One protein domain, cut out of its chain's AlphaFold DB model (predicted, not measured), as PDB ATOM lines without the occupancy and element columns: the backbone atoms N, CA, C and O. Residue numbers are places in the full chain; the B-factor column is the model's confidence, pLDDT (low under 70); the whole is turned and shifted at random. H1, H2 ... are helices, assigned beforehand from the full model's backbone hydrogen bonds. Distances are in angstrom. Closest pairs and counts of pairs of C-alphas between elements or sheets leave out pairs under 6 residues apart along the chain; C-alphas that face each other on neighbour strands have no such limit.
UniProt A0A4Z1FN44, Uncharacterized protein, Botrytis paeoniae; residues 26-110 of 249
ATOM      1  N   LEU A  26       9.536  24.362  39.769       62.59
ATOM      2  CA  LEU A  26       9.757  25.624  39.054       62.59
ATOM      3  C   LEU A  26      10.872  26.470  39.689       62.59
ATOM      4  O   LEU A  26      11.528  27.221  38.970       62.59
ATOM      5  N   LEU A  27      11.085  26.364  41.006       64.12
ATOM      6  CA  LEU A  27      12.148  27.081  41.721       64.12
ATOM      7  C   LEU A  27      13.530  26.442  41.496       64.12
ATOM      8  O   LEU A  27      14.525  27.160  41.387       64.12
ATOM      9  N   ASP A  28      13.580  25.119  41.342       69.06
ATOM     10  CA  ASP A  28      14.817  24.357  41.117       69.06
ATOM     11  C   ASP A  28      15.192  24.200  39.632       69.06
ATOM     12  O   ASP A  28      15.990  23.337  39.265       69.06
ATOM     13  N   ASN A  29      14.625  25.024  38.747       75.44
ATOM     14  CA  ASN A  29      14.901  24.927  37.318       75.44
ATOM     15  C   ASN A  29      16.336  25.420  36.993       75.44
ATOM     16  O   ASN A  29      16.614  26.614  37.157       75.44
ATOM     17  N   PRO A  30      17.232  24.546  36.480       74.12
ATOM     18  CA  PRO A  30      18.626  24.898  36.205       74.12
ATOM     19  C   PRO A  30      18.778  25.996  35.144       74.12
ATOM     20  O   PRO A  30      19.734  26.767  35.211       74.12
ATOM     21  N   ASP A  31      17.817  26.140  34.227       74.81
ATOM     22  CA  ASP A  31      17.824  27.190  33.197       74.81
ATOM     23  C   ASP A  31      17.722  28.600  33.806       74.81
ATOM     24  O   ASP A  31      18.144  29.592  33.203       74.81
ATOM     25  N   TYR A  32      17.174  28.698  35.021       69.31
ATOM     26  CA  TYR A  32      17.040  29.941  35.778       69.31
ATOM     27  C   TYR A  32      18.086  30.092  36.891       69.31
ATOM     28  O   TYR A  32      18.060  31.092  37.606       69.31
ATOM     29  N   GLN A  33      19.038  29.157  36.999       72.81
ATOM     30  CA  GLN A  33      20.140  29.176  37.969       72.81
ATOM     31  C   GLN A  33      21.515  29.225  37.269       72.81
ATOM     32  O   GLN A  33      22.322  28.296  37.404       72.81
ATOM     33  N   PRO A  34      21.824  30.286  36.496       70.75
ATOM     34  CA  PRO A  34      23.071  30.353  35.748       70.75
ATOM     35  C   PRO A  34      24.291  30.445  36.671       70.75
ATOM     36  O   PRO A  34      24.299  31.155  37.679       70.75
ATOM     37  N   ARG A  35      25.358  29.742  36.279       73.50
ATOM     38  CA  ARG A  35      26.642  29.690  37.000       73.50
ATOM     39  C   ARG A  35      27.799  30.325  36.225       73.50
ATOM     40  O   ARG A  35      28.953  30.130  36.589       73.50
ATOM     41  N   ASN A  36      27.509  31.054  35.148       84.38
ATOM     42  CA  ASN A  36      28.532  31.564  34.239       84.38
ATOM     43  C   ASN A  36      29.047  32.946  34.667       84.38
ATOM     44  O   ASN A  36      28.763  33.969  34.050       84.38
ATOM     45  N   TYR A  37      29.779  32.947  35.779       88.06
ATOM     46  CA  TYR A  37      30.277  34.153  36.431       88.06
ATOM     47  C   TYR A  37      31.194  35.000  35.538       88.06
ATOM     48  O   TYR A  37      31.031  36.215  35.467       88.06
ATOM     49  N   GLU A  38      32.136  34.364  34.842       87.81
ATOM     50  CA  GLU A  38      33.151  35.057  34.041       87.81
ATOM     51  C   GLU A  38      32.531  35.826  32.868       87.81
ATOM     52  O   GLU A  38      32.843  37.003  32.656       87.81
ATOM     53  N   ASP A  39      31.596  35.197  32.149       88.38
ATOM     54  CA  ASP A  39      30.883  35.844  31.046       88.38
ATOM     55  C   ASP A  39      29.989  36.987  31.539       88.38
ATOM     56  O   ASP A  39      29.883  38.028  30.880       88.38
ATOM     57  N   ASP A  40      29.378  36.834  32.713       89.69
ATOM     58  CA  ASP A  40      28.537  37.870  33.305       89.69
ATOM     59  C   ASP A  40      29.383  39.068  33.784       89.69
ATOM     60  O   ASP A  40      29.019  40.217  33.521       89.69
ATOM     61  N   CYS A  41      30.561  38.841  34.380       89.12
ATOM     62  CA  CYS A  41      31.521  39.911  34.692       89.12
ATOM     63  C   CYS A  41      32.003  40.640  33.435       89.12
ATOM     64  O   CYS A  41      32.088  41.873  33.425       89.12
ATOM     65  N   LYS A  42      32.273  39.904  32.352       89.31
ATOM     66  CA  LYS A  42      32.642  40.491  31.059       89.31
ATOM     67  C   LYS A  42      31.517  41.357  30.495       89.31
ATOM     68  O   LYS A  42      31.794  42.451  30.008       89.31
ATOM     69  N   TYR A  43      30.267  40.903  30.589       88.69
ATOM     70  CA  TYR A  43      29.099  41.663  30.144       88.69
ATOM     71  C   TYR A  43      28.966  43.007  30.872       88.69
ATOM     72  O   TYR A  43      28.723  44.027  30.231       88.69
ATOM     73  N   PHE A  44      29.168  43.028  32.192       87.00
ATOM     74  CA  PHE A  44      29.114  44.268  32.976       87.00
ATOM     75  C   PHE A  44      30.382  45.130  32.876       87.00
ATOM     76  O   PHE A  44      30.422  46.218  33.448       87.00
ATOM     77  N   GLY A  45      31.408  44.674  32.152       86.75
ATOM     78  CA  GLY A  45      32.663  45.404  31.994       86.75
ATOM     79  C   GLY A  45      33.540  45.403  33.249       86.75
ATOM     80  O   GLY A  45      34.312  46.334  33.445       86.75
ATOM     81  N   PHE A  46      33.435  44.378  34.102       85.19
ATOM     82  CA  PHE A  46      34.270  44.247  35.305       85.19
ATOM     83  C   PHE A  46      35.676  43.698  35.018       85.19
ATOM     84  O   PHE A  46      36.526  43.693  35.899       85.19
ATOM     85  N   ASN A  47      35.969  43.300  33.778       70.06
ATOM     86  CA  ASN A  47      37.326  42.930  33.377       70.06
ATOM     87  C   ASN A  47      38.178  44.197  33.181       70.06
ATOM     88  O   ASN A  47      37.756  45.087  32.439       70.06
ATOM     89  N   PRO A  48      39.372  44.288  33.800       64.56
ATOM     90  CA  PRO A  48      40.242  43.165  34.179       64.56
ATOM     91  C   PRO A  48      40.207  42.686  35.649       64.56
ATOM     92  O   PRO A  48      41.037  41.851  35.988       64.56
ATOM     93  N   ASP A  49      39.305  43.159  36.514       69.75
ATOM     94  CA  ASP A  49      39.294  42.811  37.951       69.75
ATOM     95  C   ASP A  49      38.017  42.039  38.362       69.75
ATOM     96  O   ASP A  49      37.101  42.600  38.975       69.75
ATOM     97  N   PRO A  50      37.911  40.741  38.006       74.25
ATOM     98  CA  PRO A  50      36.767  39.908  38.370       74.25
ATOM     99  C   PRO A  50      36.735  39.547  39.861       74.25
ATOM    100  O   PRO A  50      35.725  39.012  40.312       74.25
ATOM    101  N   ASP A  51      37.789  39.824  40.631       79.75
ATOM    102  CA  ASP A  51      37.829  39.560  42.073       79.75
ATOM    103  C   ASP A  51      37.147  40.679  42.876       79.75
ATOM    104  O   ASP A  51      36.729  40.475  44.020       79.75
ATOM    105  N   GLN A  52      36.984  41.859  42.267       84.62
ATOM    106  CA  GLN A  52      36.371  43.039  42.880       84.62
ATOM    107  C   GLN A  52      35.250  43.649  42.017       84.62
ATOM    108  O   GLN A  52      35.252  44.850  41.722       84.62
ATOM    109  N   PRO A  53      34.234  42.858  41.632       87.12
ATOM    110  CA  PRO A  53      33.202  43.302  40.707       87.12
ATOM    111  C   PRO A  53      32.314  44.382  41.342       87.12
ATOM    112  O   PRO A  53      31.690  44.196  42.396       87.12
ATOM    113  N   ARG A  54      32.261  45.547  40.693       87.56
ATOM    114  CA  ARG A  54      31.626  46.748  41.243       87.56
ATOM    115  C   ARG A  54      31.173  47.693  40.131       87.56
ATOM    116  O   ARG A  54      31.951  48.015  39.239       87.56
ATOM    117  N   PHE A  55      29.954  48.230  40.230       84.81
ATOM    118  CA  PHE A  55      29.538  49.335  39.359       84.81
ATOM    119  C   PHE A  55      30.184  50.652  39.800       84.81
ATOM    120  O   PHE A  55      30.389  50.898  40.988       84.81
ATOM    121  N   SER A  56      30.453  51.553  38.855       81.31
ATOM    122  CA  SER A  56      31.122  52.837  39.127       81.31
ATOM    123  C   SER A  56      30.411  53.711  40.173       81.31
ATOM    124  O   SER A  56      31.067  54.454  40.901       81.31
ATOM    125  N   THR A  57      29.088  53.583  40.296       79.44
ATOM    126  CA  THR A  57      28.236  54.289  41.270       79.44
ATOM    127  C   THR A  57      28.257  53.679  42.674       79.44
ATOM    128  O   THR A  57      27.725  54.265  43.625       79.44
ATOM    129  N   ASN A  58      28.825  52.484  42.852       84.12
ATOM    130  CA  ASN A  58      28.964  51.879  44.169       84.12
ATOM    131  C   ASN A  58      30.129  52.509  44.941       84.12
ATOM    132  O   ASN A  58      31.078  53.033  44.363       84.12
ATOM    133  N   LYS A  59      30.102  52.424  46.271       85.19
ATOM    134  CA  LYS A  59      31.230  52.845  47.112       85.19
ATOM    135  C   LYS A  59      32.463  51.985  46.817       85.19
ATOM    136  O   LYS A  59      32.294  50.786  46.628       85.19
ATOM    137  N   PRO A  60      33.688  52.538  46.866       84.62
ATOM    138  CA  PRO A  60      34.913  51.775  46.600       84.62
ATOM    139  C   PRO A  60      35.101  50.529  47.471       84.62
ATOM    140  O   PRO A  60      35.711  49.570  47.027       84.62
ATOM    141  N   SER A  61      34.565  50.529  48.694       86.12
ATOM    142  CA  SER A  61      34.661  49.408  49.635       86.12
ATOM    143  C   SER A  61      33.583  48.332  49.459       86.12
ATOM    144  O   SER A  61      33.507  47.414  50.275       86.12
ATOM    145  N   PHE A  62      32.698  48.469  48.471       87.44
ATOM    146  CA  PHE A  62      31.597  47.543  48.243       87.44
ATOM    147  C   PHE A  62      31.825  46.728  46.972       87.44
ATOM    148  O   PHE A  62      31.967  47.303  45.896       87.44
ATOM    149  N   PHE A  63      31.752  45.404  47.095       89.25
ATOM    150  CA  PHE A  63      31.882  44.466  45.982       89.25
ATOM    151  C   PHE A  63      30.673  43.542  45.932       89.25
ATOM    152  O   PHE A  63      30.145  43.128  46.973       89.25
ATOM    153  N   LEU A  64      30.232  43.232  44.719       88.38
ATOM    154  CA  LEU A  64      29.177  42.258  44.493       88.38
ATOM    155  C   LEU A  64      29.735  40.846  44.649       88.38
ATOM    156  O   LEU A  64      30.865  40.547  44.286       88.38
ATOM    157  N   GLN A  65      28.923  39.960  45.206       89.00
ATOM    158  CA  GLN A  65      29.258  38.543  45.270       89.00
ATOM    159  C   GLN A  65      28.969  37.875  43.923       89.00
ATOM    160  O   GLN A  65      28.104  38.333  43.171       89.00
ATOM    161  N   SER A  66      29.637  36.759  43.632       88.62
ATOM    162  CA  SER A  66      29.498  36.067  42.342       88.62
ATOM    163  C   SER A  66      28.049  35.706  42.010       88.62
ATOM    164  O   SER A  66      27.579  35.976  40.906       88.62
ATOM    165  N   TRP A  67      27.294  35.209  42.993       85.50
ATOM    166  CA  TRP A  67      25.869  34.911  42.832       85.50
ATOM    167  C   TRP A  67      25.006  36.157  42.613       85.50
ATOM    168  O   TRP A  67      23.958  36.064  41.982       85.50
ATOM    169  N   GLN A  68      25.409  37.327  43.119       87.38
ATOM    170  CA  GLN A  68      24.680  38.574  42.871       87.38
ATOM    171  C   GLN A  68      24.850  39.000  41.415       87.38
ATOM    172  O   GLN A  68      23.880  39.422  40.799       87.38
ATOM    173  N   ILE A  69      26.041  38.817  40.846       89.12
ATOM    174  CA  ILE A  69      26.344  39.160  39.451       89.12
ATOM    175  C   ILE A  69      25.595  38.254  38.484       89.12
ATOM    176  O   ILE A  69      24.890  38.758  37.606       89.12
ATOM    177  N   THR A  70      25.667  36.937  38.692       88.94
ATOM    178  CA  THR A  70      24.940  35.992  37.837       88.94
ATOM    179  C   THR A  70      23.429  36.184  37.949       88.94
ATOM    180  O   THR A  70      22.723  36.198  36.940       88.94
ATOM    181  N   SER A  71      22.917  36.447  39.157       85.88
ATOM    182  CA  SER A  71      21.495  36.746  39.366       85.88
ATOM    183  C   SER A  71      21.073  38.054  38.696       85.88
ATOM    184  O   SER A  71      20.021  38.102  38.060       85.88
ATOM    185  N   THR A  72      21.880  39.117  38.790       86.88
ATOM    186  CA  THR A  72      21.606  40.389  38.107       86.88
ATOM    187  C   THR A  72      21.532  40.175  36.602       86.88
ATOM    188  O   THR A  72      20.556  40.599  35.982       86.88
ATOM    189  N   ARG A  73      22.491  39.455  36.006       88.31
ATOM    190  CA  ARG A  73      22.458  39.180  34.566       88.31
ATOM    191  C   ARG A  73      21.256  38.330  34.168       88.31
ATOM    192  O   ARG A  73      20.634  38.619  33.148       88.31
ATOM    193  N   GLN A  74      20.894  37.331  34.968       86.38
ATOM    194  CA  GLN A  74      19.725  36.499  34.694       86.38
ATOM    195  C   GLN A  74      18.427  37.305  34.718       86.38
ATOM    196  O   GLN A  74      17.586  37.141  33.835       86.38
ATOM    197  N   VAL A  75      18.270  38.207  35.691       84.75
ATOM    198  CA  VAL A  75      17.111  39.102  35.743       84.75
ATOM    199  C   VAL A  75      17.045  39.959  34.478       84.75
ATOM    200  O   VAL A  75      15.975  40.042  33.885       84.75
ATOM    201  N   LEU A  76      18.168  40.520  34.019       84.69
ATOM    202  CA  LEU A  76      18.203  41.289  32.769       84.69
ATOM    203  C   LEU A  76      17.776  40.442  31.561       84.69
ATOM    204  O   LEU A  76      16.877  40.846  30.836       84.69
ATOM    205  N   ARG A  77      18.312  39.224  31.395       85.56
ATOM    206  CA  ARG A  77      17.921  38.305  30.303       85.56
ATOM    207  C   ARG A  77      16.428  37.964  30.322       85.56
ATOM    208  O   ARG A  77      15.788  37.860  29.280       85.56
ATOM    209  N   ILE A  78      15.853  37.789  31.512       82.88
ATOM    210  CA  ILE A  78      14.414  37.550  31.672       82.88
ATOM    211  C   ILE A  78      13.610  38.786  31.244       82.88
ATOM    212  O   ILE A  78      12.570  38.642  30.601       82.88
ATOM    213  N   LEU A  79      14.080  39.986  31.596       80.31
ATOM    214  CA  LEU A  79      13.429  41.256  31.265       80.31
ATOM    215  C   LEU A  79      13.603  41.662  29.791       80.31
ATOM    216  O   LEU A  79      12.726  42.340  29.263       80.31
ATOM    217  N   GLU A  80      14.652  41.191  29.109       82.38
ATOM    218  CA  GLU A  80      14.845  41.340  27.655       82.38
ATOM    219  C   GLU A  80      13.706  40.672  26.852       82.38
ATOM    220  O   GLU A  80      13.426  41.056  25.716       82.38
ATOM    221  N   ASN A  81      12.997  39.690  27.428       80.38
ATOM    222  CA  ASN A  81      11.851  39.059  26.780       80.38
ATOM    223  C   ASN A  81      10.588  39.940  26.897       80.38
ATOM    224  O   ASN A  81       9.997  40.023  27.977       80.38
ATOM    225  N   PRO A  82      10.049  40.487  25.788       77.12
ATOM    226  CA  PRO A  82       8.901  41.401  25.830       77.12
ATOM    227  C   PRO A  82       7.600  40.739  26.316       77.12
ATOM    228  O   PRO A  82       6.639  41.428  26.687       77.12
ATOM    229  N   LYS A  83       7.538  39.399  26.312       76.19
ATOM    230  CA  LYS A  83       6.403  38.627  26.843       76.19
ATOM    231  C   LYS A  83       6.422  38.562  28.369       76.19
ATOM    232  O   LYS A  83       5.368  38.364  28.978       76.19
ATOM    233  N   VAL A  84       7.584  38.734  28.995       72.94
ATOM    234  CA  VAL A  84       7.714  38.724  30.449       72.94
ATOM    235  C   VAL A  84       7.306  40.087  30.993       72.94
ATOM    236  O   VAL A  84       7.855  41.125  30.648       72.94
ATOM    237  N   LYS A  85       6.296  40.085  31.865       64.06
ATOM    238  CA  LYS A  85       5.816  41.298  32.548       64.06
ATOM    239  C   LYS A  85       6.318  41.407  33.983       64.06
ATOM    240  O   LYS A  85       6.234  42.478  34.578       64.06
ATOM    241  N   LYS A  86       6.740  40.287  34.575       67.62
ATOM    242  CA  LYS A  86       7.128  40.176  35.982       67.62
ATOM    243  C   LYS A  86       8.178  39.083  36.130       67.62
ATOM    244  O   LYS A  86       8.048  38.034  35.508       67.62
ATOM    245  N   CYS A  87       9.151  39.328  36.995       69.56
ATOM    246  CA  CYS A  87      10.164  38.364  37.400       69.56
ATOM    247  C   CYS A  87      10.067  38.159  38.918       69.56
ATOM    248  O   CYS A  87       9.812  39.116  39.656       69.56
ATOM    249  N   LEU A  88      10.224  36.916  39.375       71.50
ATOM    250  CA  LEU A  88      10.263  36.566  40.791       71.50
ATOM    251  C   LEU A  88      11.701  36.198  41.161       71.50
ATOM    252  O   LEU A  88      12.265  35.288  40.568       71.50
ATOM    253  N   LEU A  89      12.262  36.875  42.165       74.12
ATOM    254  CA  LEU A  89      13.569  36.541  42.731       74.12
ATOM    255  C   LEU A  89      13.375  35.827  44.076       74.12
ATOM    256  O   LEU A  89      12.969  36.443  45.068       74.12
ATOM    257  N   ALA A  90      13.625  34.519  44.110       71.75
ATOM    258  CA  ALA A  90      13.184  33.631  45.186       71.75
ATOM    259  C   ALA A  90      14.290  32.705  45.736       71.75
ATOM    260  O   ALA A  90      14.031  31.552  46.034       71.75
ATOM    261  N   ASP A  91      15.492  33.234  45.967       68.25
ATOM    262  CA  ASP A  91      16.619  32.445  46.508       68.25
ATOM    263  C   ASP A  91      16.540  32.163  48.025       68.25
ATOM    264  O   ASP A  91      15.635  32.628  48.731       68.25
ATOM    265  N   ALA A  92      17.535  31.456  48.563       67.56
ATOM    266  CA  ALA A  92      17.662  31.219  49.998       67.56
ATOM    267  C   ALA A  92      17.703  32.525  50.822       67.56
ATOM    268  O   ALA A  92      18.168  33.587  50.385       67.56
ATOM    269  N   THR A  93      17.205  32.453  52.057       67.31
ATOM    270  CA  THR A  93      17.308  33.549  53.030       67.31
ATOM    271  C   THR A  93      18.774  33.847  53.345       67.31
ATOM    272  O   THR A  93      19.567  32.925  53.493       67.31
ATOM    273  N   GLY A  94      19.131  35.127  53.484       64.00
ATOM    274  CA  GLY A  94      20.507  35.548  53.791       64.00
ATOM    275  C   GLY A  94      21.373  35.892  52.572       64.00
ATOM    276  O   GLY A  94      22.434  36.474  52.747       64.00
ATOM    277  N   LEU A  95      20.899  35.653  51.342       62.19
ATOM    278  CA  LEU A  95      21.631  35.993  50.105       62.19
ATOM    279  C   LEU A  95      21.529  37.470  49.685       62.19
ATOM    280  O   LEU A  95      22.050  37.871  48.647       62.19
ATOM    281  N   VAL A  96      20.871  38.290  50.511       74.81
ATOM    282  CA  VAL A  96      20.751  39.745  50.339       74.81
ATOM    283  C   VAL A  96      20.222  40.132  48.947       74.81
ATOM    284  O   VAL A  96      20.769  40.990  48.261       74.81
ATOM    285  N   LYS A  97      19.106  39.513  48.539       78.06
ATOM    286  CA  LYS A  97      18.416  39.716  47.243       78.06
ATOM    287  C   LYS A  97      18.185  41.183  46.871       78.06
ATOM    288  O   LYS A  97      18.089  41.530  45.699       78.06
ATOM    289  N   ILE A  98      18.078  42.057  47.872       76.44
ATOM    290  CA  ILE A  98      17.895  43.488  47.655       76.44
ATOM    291  C   ILE A  98      19.096  44.133  46.958       76.44
ATOM    292  O   ILE A  98      18.905  45.026  46.140       76.44
ATOM    293  N   ILE A  99      20.312  43.647  47.227       81.19
ATOM    294  CA  ILE A  99      21.530  44.099  46.550       81.19
ATOM    295  C   ILE A  99      21.475  43.700  45.076       81.19
ATOM    296  O   ILE A  99      21.773  44.535  44.229       81.19
ATOM    297  N   THR A 100      21.018  42.484  44.757       83.06
ATOM    298  CA  THR A 100      20.812  42.038  43.370       83.06
ATOM    299  C   THR A 100      19.840  42.956  42.631       83.06
ATOM    300  O   THR A 100      20.119  43.374  41.509       83.06
ATOM    301  N   ILE A 101      18.721  43.329  43.262       78.69
ATOM    302  CA  ILE A 101      17.758  44.256  42.651       78.69
ATOM    303  C   ILE A 101      18.394  45.639  42.456       78.69
ATOM    304  O   ILE A 101      18.289  46.208  41.376       78.69
ATOM    305  N   CYS A 102      19.113  46.162  43.451       79.38
ATOM    306  CA  CYS A 102      19.856  47.416  43.318       79.38
ATOM    307  C   CYS A 102      20.890  47.377  42.181       79.38
ATOM    308  O   CYS A 102      21.046  48.371  41.477       79.38
ATOM    309  N   ALA A 103      21.577  46.252  41.993       82.75
ATOM    310  CA  ALA A 103      22.514  46.037  40.898       82.75
ATOM    311  C   ALA A 103      21.807  46.079  39.533       82.75
ATOM    312  O   ALA A 103      22.259  46.819  38.665       82.75
ATOM    313  N   VAL A 104      20.652  45.415  39.377       82.00
ATOM    314  CA  VAL A 104      19.810  45.503  38.158       82.00
ATOM    315  C   VAL A 104      19.424  46.955  37.860       82.00
ATOM    316  O   VAL A 104      19.574  47.445  36.745       82.00
ATOM    317  N   CYS A 105      18.982  47.671  38.891       77.44
ATOM    318  CA  CYS A 105      18.608  49.080  38.819       77.44
ATOM    319  C   CYS A 105      19.783  50.024  38.507       77.44
ATOM    320  O   CYS A 105      19.567  51.176  38.144       77.44
ATOM    321  N   THR A 106      21.016  49.564  38.718       77.06
ATOM    322  CA  THR A 106      22.240  50.324  38.442       77.06
ATOM    323  C   THR A 106      22.786  50.007  37.052       77.06
ATOM    324  O   THR A 106      23.355  50.891  36.417       77.06
ATOM    325  N   SER A 107      22.620  48.767  36.578       75.12
ATOM    326  CA  SER A 107      23.065  48.336  35.251       75.12
ATOM    327  C   SER A 107      22.186  48.880  34.128       75.12
ATOM    328  O   SER A 107      22.699  49.205  33.063       75.12
ATOM    329  N   GLU A 108      20.873  48.992  34.352       64.62
ATOM    330  CA  GLU A 108      19.964  49.614  33.388       64.62
ATOM    331  C   GLU A 108      19.905  51.119  33.653       64.62
ATOM    332  O   GLU A 108      19.367  51.579  34.658       64.62
ATOM    333  N   ALA A 109      20.491  51.908  32.754       51.19
ATOM    334  CA  ALA A 109      20.564  53.359  32.890       51.19
ATOM    335  C   ALA A 109      19.213  54.082  32.715       51.19
ATOM    336  O   ALA A 109      19.191  55.310  32.792       51.19
ATOM    337  N   GLN A 110      18.099  53.393  32.450       44.66
ATOM    338  CA  GLN A 110      16.851  54.048  32.059       44.66
ATOM    339  C   GLN A 110      15.610  53.358  32.641       44.66
ATOM    340  O   GLN A 110      15.508  52.140  32.701       44.66
TER     341      GLN A 110
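What this domain is: This is residues 26 to 110 of the 249 residues of an uncharacterized protein of Botrytis paeoniae (UniProt A0A4Z1FN44). This domain has little regular structure: H2 lies in the middle, with H1 and H3 crossing it steeply on different sides, and the long loops 44 to 65 and 80 to 96 reach out toward opposite ends. Residues 80 to 85 stick out. The printed part has 85 residues, with three named helices in the order H1, H2, H3, no named strand and 32 residues in named elements, all helix by class. It is compact, with a radius of gyration of the C-alphas of 12.8 A, and rounded, spanning 36 by 28 by 22 A.

How they stand to each other: H2, residues 66 to 79, touches H3, residues 97 to 107, at a steep tilt of 62 degrees, the same way; their closest C-alphas, of Gln 68 and Thr 100, are 5.2 A apart. H2 also touches H1, residues 37 to 43, at a steep tilt of 54 degrees, the same way; their closest C-alphas, of Tyr 37 and Thr 70, are 5.8 A apart. H1 and H3 are apart. In H1, H2 and H3 every O i to N i+4 pair is within hydrogen-bond range.

Where its parts are: H2 measures 20.2 A from C-alpha 66 at (29.498, 36.067, 42.342) to C-alpha 79. H3 measures 15.5 A and H1 9.9 A, beginning at C-alpha 37 (30.277, 34.153, 36.431).

The domain as a whole: The C-alphas farthest apart, of Ser 61 and Lys 83, are 37.9 A apart. The printed part has no cut, and both links are long. Mean pLDDT of the printed part is 78.6, with 17 residues under 70, among them 91 to 95.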